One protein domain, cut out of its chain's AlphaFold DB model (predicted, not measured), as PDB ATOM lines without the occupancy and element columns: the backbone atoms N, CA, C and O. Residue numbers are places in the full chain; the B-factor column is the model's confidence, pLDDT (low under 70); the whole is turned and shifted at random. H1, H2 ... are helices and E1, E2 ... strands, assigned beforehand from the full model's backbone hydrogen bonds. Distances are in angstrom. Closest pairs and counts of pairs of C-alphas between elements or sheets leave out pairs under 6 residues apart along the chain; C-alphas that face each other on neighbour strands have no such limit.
ATOM      1  N   ARG A  33     203.744 214.502 235.049       94.50
ATOM      2  CA  ARG A  33     204.352 215.454 235.986       94.50
ATOM      3  C   ARG A  33     203.763 216.833 235.736       94.50
ATOM      4  O   ARG A  33     203.802 217.304 234.610       94.50
ATOM      5  N   ILE A  34     203.243 217.468 236.781       95.56
ATOM      6  CA  ILE A  34     202.597 218.784 236.695       95.56
ATOM      7  C   ILE A  34     203.154 219.664 237.809       95.56
ATOM      8  O   ILE A  34     203.285 219.214 238.954       95.56
ATOM      9  N   ARG A  35     203.501 220.909 237.480       96.69
ATOM     10  CA  ARG A  35     203.937 221.924 238.438       96.69
ATOM     11  C   ARG A  35     202.715 222.643 239.002       96.69
ATOM     12  O   ARG A  35     201.878 223.138 238.258       96.69
ATOM     13  N   ASN A  36     202.608 222.707 240.320       95.69
ATOM     14  CA  ASN A  36     201.549 223.469 240.975       95.69
ATOM     15  C   ASN A  36     201.854 224.966 240.883       95.69
ATOM     16  O   ASN A  36     202.924 225.398 241.313       95.69
ATOM     17  N   ARG A  37     200.906 225.750 240.369       96.38
ATOM     18  CA  ARG A  37     201.029 227.205 240.214       96.38
ATOM     19  C   ARG A  37     201.258 227.954 241.534       96.38
ATOM     20  O   ARG A  37     201.966 228.952 241.537       96.38
ATOM     21  N   LEU A  38     200.699 227.476 242.648       93.94
ATOM     22  CA  LEU A  38     200.744 228.157 243.950       93.94
ATOM     23  C   LEU A  38     202.077 227.966 244.683       93.94
ATOM     24  O   LEU A  38     202.570 228.882 245.327       93.94
ATOM     25  N   ASN A  39     202.660 226.766 244.611       94.69
ATOM     26  CA  ASN A  39     203.864 226.419 245.382       94.69
ATOM     27  C   ASN A  39     205.075 226.028 244.520       94.69
ATOM     28  O   ASN A  39     206.122 225.686 245.068       94.69
ATOM     29  N   ASN A  40     204.944 226.044 243.189       95.75
ATOM     30  CA  ASN A  40     205.967 225.659 242.213       95.75
ATOM     31  C   ASN A  40     206.543 224.240 242.378       95.75
ATOM     32  O   ASN A  40     207.543 223.893 241.744       95.75
ATOM     33  N   ARG A  41     205.919 223.376 243.190       94.69
ATOM     34  CA  ARG A  41     206.343 221.981 243.358       94.69
ATOM     35  C   ARG A  41     205.769 221.115 242.246       94.69
ATOM     36  O   ARG A  41     204.633 221.298 241.816       94.69
ATOM     37  N   VAL A  42     206.565 220.148 241.799       94.19
ATOM     38  CA  VAL A  42     206.162 219.178 240.778       94.19
ATOM     39  C   VAL A  42     205.578 217.948 241.456       94.19
ATOM     40  O   VAL A  42     206.231 217.318 242.288       94.19
ATOM     41  N   TYR A  43     204.360 217.584 241.072       92.50
ATOM     42  CA  TYR A  43     203.671 216.396 241.560       92.50
ATOM     43  C   TYR A  43     203.410 215.413 240.417       92.50
ATOM     44  O   TYR A  43     203.414 215.776 239.241       92.50
ATOM     45  N   LYS A  44     203.215 214.142 240.777       91.88
ATOM     46  CA  LYS A  44     202.904 213.056 239.842       91.88
ATOM     47  C   LYS A  44     201.401 212.810 239.830       91.88
ATOM     48  O   LYS A  44     200.801 212.697 240.897       91.88
ATOM     49  N   PHE A  45     200.830 212.647 238.648       92.69
ATOM     50  CA  PHE A  45     199.397 212.528 238.424       92.69
ATOM     51  C   PHE A  45     199.040 211.306 237.583       92.69
ATOM     52  O   PHE A  45     199.852 210.782 236.814       92.69
ATOM     53  N   ALA A  46     197.803 210.847 237.753       92.06
ATOM     54  CA  ALA A  46     197.147 209.882 236.884       92.06
ATOM     55  C   ALA A  46     195.630 210.120 236.902       92.06
ATOM     56  O   ALA A  46     195.081 210.577 237.903       92.06
ATOM     57  N   CYS A  47     194.937 209.778 235.818       91.06
ATOM     58  CA  CYS A  47     193.478 209.825 235.792       91.06
ATOM     59  C   CYS A  47     192.866 208.715 236.666       91.06
ATOM     60  O   CYS A  47     193.480 207.661 236.888       91.06
ATOM     61  N   LEU A  48     191.626 208.920 237.119       86.81
ATOM     62  CA  LEU A  48     190.926 207.979 238.002       86.81
ATOM     63  C   LEU A  48     190.824 206.570 237.400       86.81
ATOM     64  O   LEU A  48     191.063 205.582 238.090       86.81
ATOM     65  N   THR A  49     190.563 206.466 236.092       87.88
ATOM     66  CA  THR A  49     190.489 205.179 235.382       87.88
ATOM     67  C   THR A  49     191.808 204.405 235.467       87.88
ATOM     68  O   THR A  49     191.809 203.200 235.712       87.88
ATOM     69  N   CYS A  50     192.948 205.083 235.306       87.56
ATOM     70  CA  CYS A  50     194.260 204.448 235.423       87.56
ATOM     71  C   CYS A  50     194.558 204.045 236.871       87.56
ATOM     72  O   CYS A  50     195.122 202.972 237.103       87.56
ATOM     73  N   ILE A  51     194.164 204.872 237.843       84.50
ATOM     74  CA  ILE A  51     194.306 204.565 239.270       84.50
ATOM     75  C   ILE A  51     193.501 203.314 239.636       84.50
ATOM     76  O   ILE A  51     194.070 202.377 240.202       84.50
ATOM     77  N   ALA A  52     192.222 203.270 239.259       80.12
ATOM     78  CA  ALA A  52     191.322 202.154 239.529       80.12
ATOM     79  C   ALA A  52     191.751 200.869 238.803       80.12
ATOM     80  O   ALA A  52     191.794 199.800 239.403       80.12
ATOM     81  N   GLY A  53     192.156 200.971 237.534       81.81
ATOM     82  CA  GLY A  53     192.580 199.827 236.723       81.81
ATOM     83  C   GLY A  53     193.988 199.298 237.024       81.81
ATOM     84  O   GLY A  53     194.507 198.514 236.235       81.81
ATOM     85  N   HIS A  54     194.655 199.765 238.090       69.88
ATOM     86  CA  HIS A  54     196.059 199.462 238.416       69.88
ATOM     87  C   HIS A  54     197.079 199.804 237.307       69.88
ATOM     88  O   HIS A  54     198.256 199.450 237.400       69.88
ATOM     89  N   ARG A  55     196.663 200.570 236.293       74.00
ATOM     90  CA  ARG A  55     197.493 201.080 235.189       74.00
ATOM     91  C   ARG A  55     197.961 202.515 235.439       74.00
ATOM     92  O   ARG A  55     198.403 203.182 234.515       74.00
ATOM     93  N   ALA A  56     197.896 202.985 236.687       69.00
ATOM     94  CA  ALA A  56     198.315 204.324 237.104       69.00
ATOM     95  C   ALA A  56     199.711 204.717 236.600       69.00
ATOM     96  O   ALA A  56     199.850 205.832 236.114       69.00
ATOM     97  N   PRO A  57     200.734 203.831 236.647       75.00
ATOM     98  CA  PRO A  57     202.053 204.163 236.117       75.00
ATOM     99  C   PRO A  57     202.061 204.414 234.609       75.00
ATOM    100  O   PRO A  57     203.056 204.890 234.111       75.00
ATOM    101  N   GLN A  58     201.002 204.068 233.881       82.81
ATOM    102  CA  GLN A  58     200.908 204.142 232.424       82.81
ATOM    103  C   GLN A  58     199.774 205.077 231.980       82.81
ATOM    104  O   GLN A  58     199.131 204.818 230.964       82.81
ATOM    105  N   CYS A  59     199.480 206.126 232.757       89.25
ATOM    106  CA  CYS A  59     198.508 207.134 232.347       89.25
ATOM    107  C   CYS A  59     199.061 207.897 231.133       89.25
ATOM    108  O   CYS A  59     199.994 208.682 231.261       89.25
ATOM    109  N   ASP A  60     198.531 207.584 229.952       91.19
ATOM    110  CA  ASP A  60     199.000 208.112 228.674       91.19
ATOM    111  C   ASP A  60     198.291 209.446 228.371       91.19
ATOM    112  O   ASP A  60     197.058 209.439 228.252       91.19
ATOM    113  N   PRO A  61     199.013 210.577 228.248       91.25
ATOM    114  CA  PRO A  61     198.395 211.886 228.039       91.25
ATOM    115  C   PRO A  61     197.622 211.964 226.717       91.25
ATOM    116  O   PRO A  61     196.640 212.690 226.628       91.25
ATOM    117  N   VAL A  62     197.990 211.166 225.709       90.69
ATOM    118  CA  VAL A  62     197.284 211.147 224.417       90.69
ATOM    119  C   VAL A  62     195.881 210.545 224.566       90.69
ATOM    120  O   VAL A  62     194.920 211.017 223.960       90.69
ATOM    121  N   LYS A  63     195.732 209.520 225.413       91.38
ATOM    122  CA  LYS A  63     194.465 208.783 225.593       91.38
ATOM    123  C   LYS A  63     193.542 209.387 226.650       91.38
ATOM    124  O   LYS A  63     192.421 208.909 226.825       91.38
ATOM    125  N   HIS A  64     194.027 210.353 227.423       90.31
ATOM    126  CA  HIS A  64     193.343 210.864 228.611       90.31
ATOM    127  C   HIS A  64     193.286 212.397 228.644       90.31
ATOM    128  O   HIS A  64     193.235 212.958 229.732       90.31
ATOM    129  N   HIS A  65     193.270 213.036 227.469       89.56
ATOM    130  CA  HIS A  65     193.373 214.488 227.295       89.56
ATOM    131  C   HIS A  65     192.191 215.310 227.840       89.56
ATOM    132  O   HIS A  65     192.330 216.510 227.953       89.56
ATOM    133  N   ASP A  66     191.090 214.692 228.274       89.00
ATOM    134  CA  ASP A  66     189.952 215.411 228.885       89.00
ATOM    135  C   ASP A  66     189.616 214.902 230.291       89.00
ATOM    136  O   ASP A  66     188.518 215.091 230.810       89.00
ATOM    137  N   LYS A  67     190.534 214.154 230.912       92.19
ATOM    138  CA  LYS A  67     190.269 213.535 232.213       92.19
ATOM    139  C   LYS A  67     190.825 214.374 233.347       92.19
ATOM    140  O   LYS A  67     191.986 214.775 233.311       92.19
ATOM    141  N   VAL A  68     190.039 214.488 234.417       92.00
ATOM    142  CA  VAL A  68     190.522 214.991 235.706       92.00
ATOM    143  C   VAL A  68     191.688 214.126 236.181       92.00
ATOM    144  O   VAL A  68     191.631 212.885 236.201       92.00
ATOM    145  N   LEU A  69     192.774 214.802 236.538       93.25
ATOM    146  CA  LEU A  69     194.001 214.181 236.992       93.25
ATOM    147  C   LEU A  69     194.095 214.274 238.511       93.25
ATOM    148  O   LEU A  69     193.977 215.350 239.089       93.25
ATOM    149  N   TYR A  70     194.378 213.137 239.145       91.94
ATOM    150  CA  TYR A  70     194.510 213.030 240.593       91.94
ATOM    151  C   TYR A  70     195.968 212.807 240.965       91.94
ATOM    152  O   TYR A  70     196.677 211.995 240.350       91.94
ATOM    153  N   ARG A  71     196.429 213.518 241.994       90.31
ATOM    154  CA  ARG A  71     197.783 213.353 242.509       90.31
ATOM    155  C   ARG A  71     197.977 211.937 243.036       90.31
ATOM    156  O   ARG A  71     197.234 211.436 243.877       90.31
ATOM    157  N   ARG A  72     199.074 211.313 242.617       83.44
ATOM    158  CA  ARG A  72     199.547 210.059 243.191       83.44
ATOM    159  C   ARG A  72     200.547 210.376 244.311       83.44
ATOM    160  O   ARG A  72     201.614 210.917 244.013       83.44
ATOM    161  N   PRO A  73     200.263 210.042 245.584       72.12
ATOM    162  CA  PRO A  73     201.313 210.012 246.599       72.12
ATOM    163  C   PRO A  73     202.389 209.020 246.147       72.12
ATOM    164  O   PRO A  73     202.068 208.036 245.473       72.12
ATOM    165  N   ASP A  74     203.653 209.320 246.445       61.59
ATOM    166  CA  ASP A  74     204.803 208.666 245.819       61.59
ATOM    167  C   ASP A  74     204.697 207.130 245.745       61.59
ATOM    168  O   ASP A  74     204.116 206.479 246.622       61.59
ATOM    169  N   PRO A  75     205.247 206.529 244.673       51.25
ATOM    170  CA  PRO A  75     205.140 205.102 244.417       51.25
ATOM    171  C   PRO A  75     205.896 204.312 245.491       51.25
ATOM    172  O   PRO A  75     207.091 204.076 245.374       51.25
ATOM    173  N   GLY A  76     205.183 203.903 246.541       48.34
ATOM    174  CA  GLY A  76     205.746 203.103 247.631       48.34
ATOM    175  C   GLY A  76     204.863 201.950 248.105       48.34
ATOM    176  O   GLY A  76     205.393 200.906 248.468       48.34
ATOM    177  N   ARG A  77     203.529 202.066 248.062       51.09
ATOM    178  CA  ARG A  77     202.615 200.946 248.351       51.09
ATOM    179  C   ARG A  77     201.203 201.238 247.834       51.09
ATOM    180  O   ARG A  77     200.730 202.364 247.990       51.09
ATOM    181  N   PRO A  78     200.503 200.257 247.235       52.31
ATOM    182  CA  PRO A  78     199.072 200.378 246.989       52.31
ATOM    183  C   PRO A  78     198.340 200.683 248.303       52.31
ATOM    184  O   PRO A  78     198.613 200.082 249.341       52.31
ATOM    185  N   CYS A  92     194.953 210.035 255.496       52.44
ATOM    186  CA  CYS A  92     195.671 209.613 254.304       52.44
ATOM    187  C   CYS A  92     194.764 209.569 253.072       52.44
ATOM    188  O   CYS A  92     195.302 209.603 251.982       52.44
ATOM    189  N   LYS A  93     193.430 209.498 253.186       52.34
ATOM    190  CA  LYS A  93     192.518 209.669 252.038       52.34
ATOM    191  C   LYS A  93     192.289 211.147 251.677       52.34
ATOM    192  O   LYS A  93     192.146 211.442 250.497       52.34
ATOM    193  N   ALA A  94     192.288 212.039 252.671       44.22
ATOM    194  CA  ALA A  94     192.028 213.474 252.520       44.22
ATOM    195  C   ALA A  94     193.235 214.241 251.947       44.22
ATOM    196  O   ALA A  94     193.084 215.003 251.006       44.22
ATOM    197  N   LEU A  95     194.465 213.923 252.370       51.12
ATOM    198  CA  LEU A  95     195.709 214.518 251.835       51.12
ATOM    199  C   LEU A  95     196.050 214.097 250.381       51.12
ATOM    200  O   LEU A  95     197.170 214.308 249.907       51.12
ATOM    201  N   ARG A  96     195.132 213.412 249.685       58.69
ATOM    202  CA  ARG A  96     195.373 212.706 248.411       58.69
ATOM    203  C   ARG A  96     194.520 213.180 247.240       58.69
ATOM    204  O   ARG A  96     194.681 212.622 246.158       58.69
ATOM    205  N   LYS A  97     193.655 214.176 247.412       69.88
ATOM    206  CA  LYS A  97     192.767 214.642 246.343       69.88
ATOM    207  C   LYS A  97     193.205 215.974 245.742       69.88
ATOM    208  O   LYS A  97     192.365 216.765 245.364       69.88
ATOM    209  N   LEU A  98     194.516 216.187 245.578       76.25
ATOM    210  CA  LEU A  98     194.929 217.252 244.667       76.25
ATOM    211  C   LEU A  98     194.446 216.883 243.261       76.25
ATOM    212  O   LEU A  98     194.966 215.933 242.660       76.25
ATOM    213  N   CYS A  99     193.434 217.605 242.800       86.94
ATOM    214  CA  CYS A  99     192.801 217.453 241.504       86.94
ATOM    215  C   CYS A  99     193.190 218.644 240.629       86.94
ATOM    216  O   CYS A  99     193.358 219.765 241.109       86.94
ATOM    217  N   CYS A 100     193.359 218.403 239.336       92.56
ATOM    218  CA  CYS A 100     193.514 219.476 238.363       92.56
ATOM    219  C   CYS A 100     192.872 219.080 237.038       92.56
ATOM    220  O   CYS A 100     192.806 217.894 236.687       92.56
ATOM    221  N   LEU A 101     192.412 220.099 236.323       93.00
ATOM    222  CA  LEU A 101     191.989 220.019 234.939       93.00
ATOM    223  C   LEU A 101     192.987 220.846 234.135       93.00
ATOM    224  O   LEU A 101     193.360 221.942 234.554       93.00
ATOM    225  N   LEU A 102     193.494 220.262 233.056       95.12
ATOM    226  CA  LEU A 102     194.481 220.917 232.214       95.12
ATOM    227  C   LEU A 102     193.792 221.523 230.999       95.12
ATOM    228  O   LEU A 102     192.907 220.894 230.417       95.12
ATOM    229  N   ASP A 103     194.214 222.725 230.628       95.31
ATOM    230  CA  ASP A 103     193.794 223.364 229.386       95.31
ATOM    231  C   ASP A 103     194.484 222.727 228.162       95.31
ATOM    232  O   ASP A 103     195.410 221.912 228.272       95.31
ATOM    233  N   GLU A 104     194.025 223.082 226.963       95.38
ATOM    234  CA  GLU A 104     194.538 222.509 225.715       95.38
ATOM    235  C   GLU A 104     196.039 222.785 225.504       95.38
ATOM    236  O   GLU A 104     196.772 221.924 224.999       95.38
ATOM    237  N   GLN A 105     196.525 223.948 225.950       96.56
ATOM    238  CA  GLN A 105     197.927 224.347 225.841       96.56
ATOM    239  C   GLN A 105     198.817 223.527 226.788       96.56
ATOM    240  O   GLN A 105     199.870 223.030 226.387       96.56
ATOM    241  N   GLN A 106     198.376 223.315 228.025       96.44
ATOM    242  CA  GLN A 106     199.030 222.482 229.030       96.44
ATOM    243  C   GLN A 106     199.061 221.015 228.596       96.44
ATOM    244  O   GLN A 106     200.065 220.322 228.792       96.44
ATOM    245  N   TRP A 107     197.996 220.527 227.951       95.44
ATOM    246  CA  TRP A 107     197.996 219.202 227.336       95.44
ATOM    247  C   TRP A 107     198.970 219.097 226.165       95.44
ATOM    248  O   TRP A 107     199.643 218.073 226.027       95.44
ATOM    249  N   ALA A 108     199.073 220.132 225.329       95.00
ATOM    250  CA  ALA A 108     200.066 220.179 224.262       95.00
ATOM    251  C   ALA A 108     201.496 220.146 224.826       95.00
ATOM    252  O   ALA A 108     202.320 219.371 224.337       95.00
ATOM    253  N   GLU A 109     201.763 220.887 225.905       96.00
ATOM    254  CA  GLU A 109     203.045 220.855 226.613       96.00
ATOM    255  C   GLU A 109     203.358 219.451 227.158       96.00
ATOM    256  O   GLU A 109     204.463 218.945 226.957       96.00
ATOM    257  N   LEU A 110     202.384 218.760 227.766       94.25
ATOM    258  CA  LEU A 110     202.566 217.372 228.215       94.25
ATOM    259  C   LEU A 110     202.875 216.410 227.074       94.25
ATOM    260  O   LEU A 110     203.728 215.535 227.226       94.25
ATOM    261  N   ARG A 111     202.190 216.545 225.933       93.38
ATOM    262  CA  ARG A 111     202.450 215.713 224.747       93.38
ATOM    263  C   ARG A 111     203.842 215.969 224.170       93.38
ATOM    264  O   ARG A 111     204.460 215.032 223.673       93.38
ATOM    265  N   ALA A 112     204.350 217.193 224.293       93.94
ATOM    266  CA  ALA A 112     205.724 217.551 223.946       93.94
ATOM    267  C   ALA A 112     206.770 217.062 224.973       93.94
ATOM    268  O   ALA A 112     207.967 217.247 224.765       93.94
ATOM    269  N   GLY A 113     206.344 216.428 226.074       92.56
ATOM    270  CA  GLY A 113     207.224 215.958 227.148       92.56
ATOM    271  C   GLY A 113     207.601 217.034 228.173       92.56
ATOM    272  O   GLY A 113     208.510 216.812 228.974       92.56
ATOM    273  N   GLY A 114     206.926 218.188 228.152       95.25
ATOM    274  CA  GLY A 114     207.090 219.266 229.125       95.25
ATOM    275  C   GLY A 114     206.410 218.991 230.472       95.25
ATOM    276  O   GLY A 114     205.873 217.911 230.723       95.25
ATOM    277  N   ILE A 115     206.469 219.977 231.372       96.69
ATOM    278  CA  ILE A 115     205.897 219.907 232.726       96.69
ATOM    279  C   ILE A 115     205.006 221.141 232.893       96.69
ATOM    280  O   ILE A 115     205.493 222.165 233.391       96.69
ATOM    281  N   PRO A 116     203.716 221.056 232.513       97.44
ATOM    282  CA  PRO A 116     202.834 222.207 232.549       97.44
ATOM    283  C   PRO A 116     202.651 222.713 233.969       97.44
ATOM    284  O   PRO A 116     202.754 221.967 234.952       97.44
ATOM    285  N   THR A 117     202.349 224.004 234.065       97.81
ATOM    286  CA  THR A 117     202.020 224.657 235.329       97.81
ATOM    287  C   THR A 117     200.513 224.843 235.420       97.81
ATOM    288  O   THR A 117     199.952 225.565 234.606       97.81
ATOM    289  N   ALA A 118     199.875 224.221 236.413       96.62
ATOM    290  CA  ALA A 118     198.423 224.238 236.584       96.62
ATOM    291  C   ALA A 118     198.015 224.581 238.024       96.62
ATOM    292  O   ALA A 118     198.764 224.339 238.981       96.62
ATOM    293  N   THR A 119     196.814 225.141 238.176       95.88
ATOM    294  CA  THR A 119     196.169 225.319 239.483       95.88
ATOM    295  C   THR A 119     195.674 223.959 239.972       95.88
ATOM    296  O   THR A 119     195.116 223.180 239.203       95.88
ATOM    297  N   MET A 120     195.936 223.645 241.239       94.56
ATOM    298  CA  MET A 120     195.513 222.390 241.861       94.56
ATOM    299  C   MET A 120     194.552 222.711 242.996       94.56
ATOM    300  O   MET A 120     194.802 223.662 243.734       94.56
ATOM    301  N   TYR A 121     193.515 221.896 243.125       93.31
ATOM    302  CA  TYR A 121     192.440 222.039 244.105       93.31
ATOM    303  C   TYR A 121     192.515 220.892 245.102       93.31
ATOM    304  O   TYR A 121     192.908 219.791 244.708       93.31
TER     305      TYR A 121
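AT A GLANCE: This is residues 33 to 78 and 92 to 121 of the 491 residues of the protein "Copper-fist domain-containing protein" of Aureobasidium namibiae CBS 147.97 (UniProt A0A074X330). With little regular structure, this is a small three-strand sheet at the core of long loops, with short helices H1 and H2 set well apart from each other. Residues 117 to 118 and 99 to 100 pair with the sheet's edges E1 and E3. The 76 printed residues run E1, E2, H1, E3, H2; the sheet, E1-E2-E3, is antiparallel; the class is mixed, 26 residues being in named elements. It is compact, radius of gyration of the C-alphas 11.8 A, spanning 31 by 28 by 18 A.

IN THESE COORDINATES: E1, residues 33 to 36, 9.8 A, begins at C-alpha 33 (204.352, 215.454, 235.986). E2 is 42 to 47, 16.5 A; H1 48 to 52, 6.0 A; E3 69 to 71, 6.7 A. H2, 104 to 111, 10.5 A, ends at C-alpha 111 (202.450, 215.713, 224.747).

HOW THE PARTS SIT: Hairpin E1 and E2 has N 34 and O 43 within hydrogen-bond range, 3.0 A. E2 and E3 have N 70 and O 46, 2.9 A. H1 only grazes the sheet; the closest C-alphas of H1 and E3, Leu 48 and Tyr 70, are 6.7 A apart. H2 is not on it. In both helices every O i to N i+4 pair is within range.

THE WHOLE: Residues 79 to 91 are cut out, a 12.3 A C-alpha gap. H1 to E3 is a long link. Residues 54, 56, 74 to 78 and 92 to 97 have pLDDT under 70.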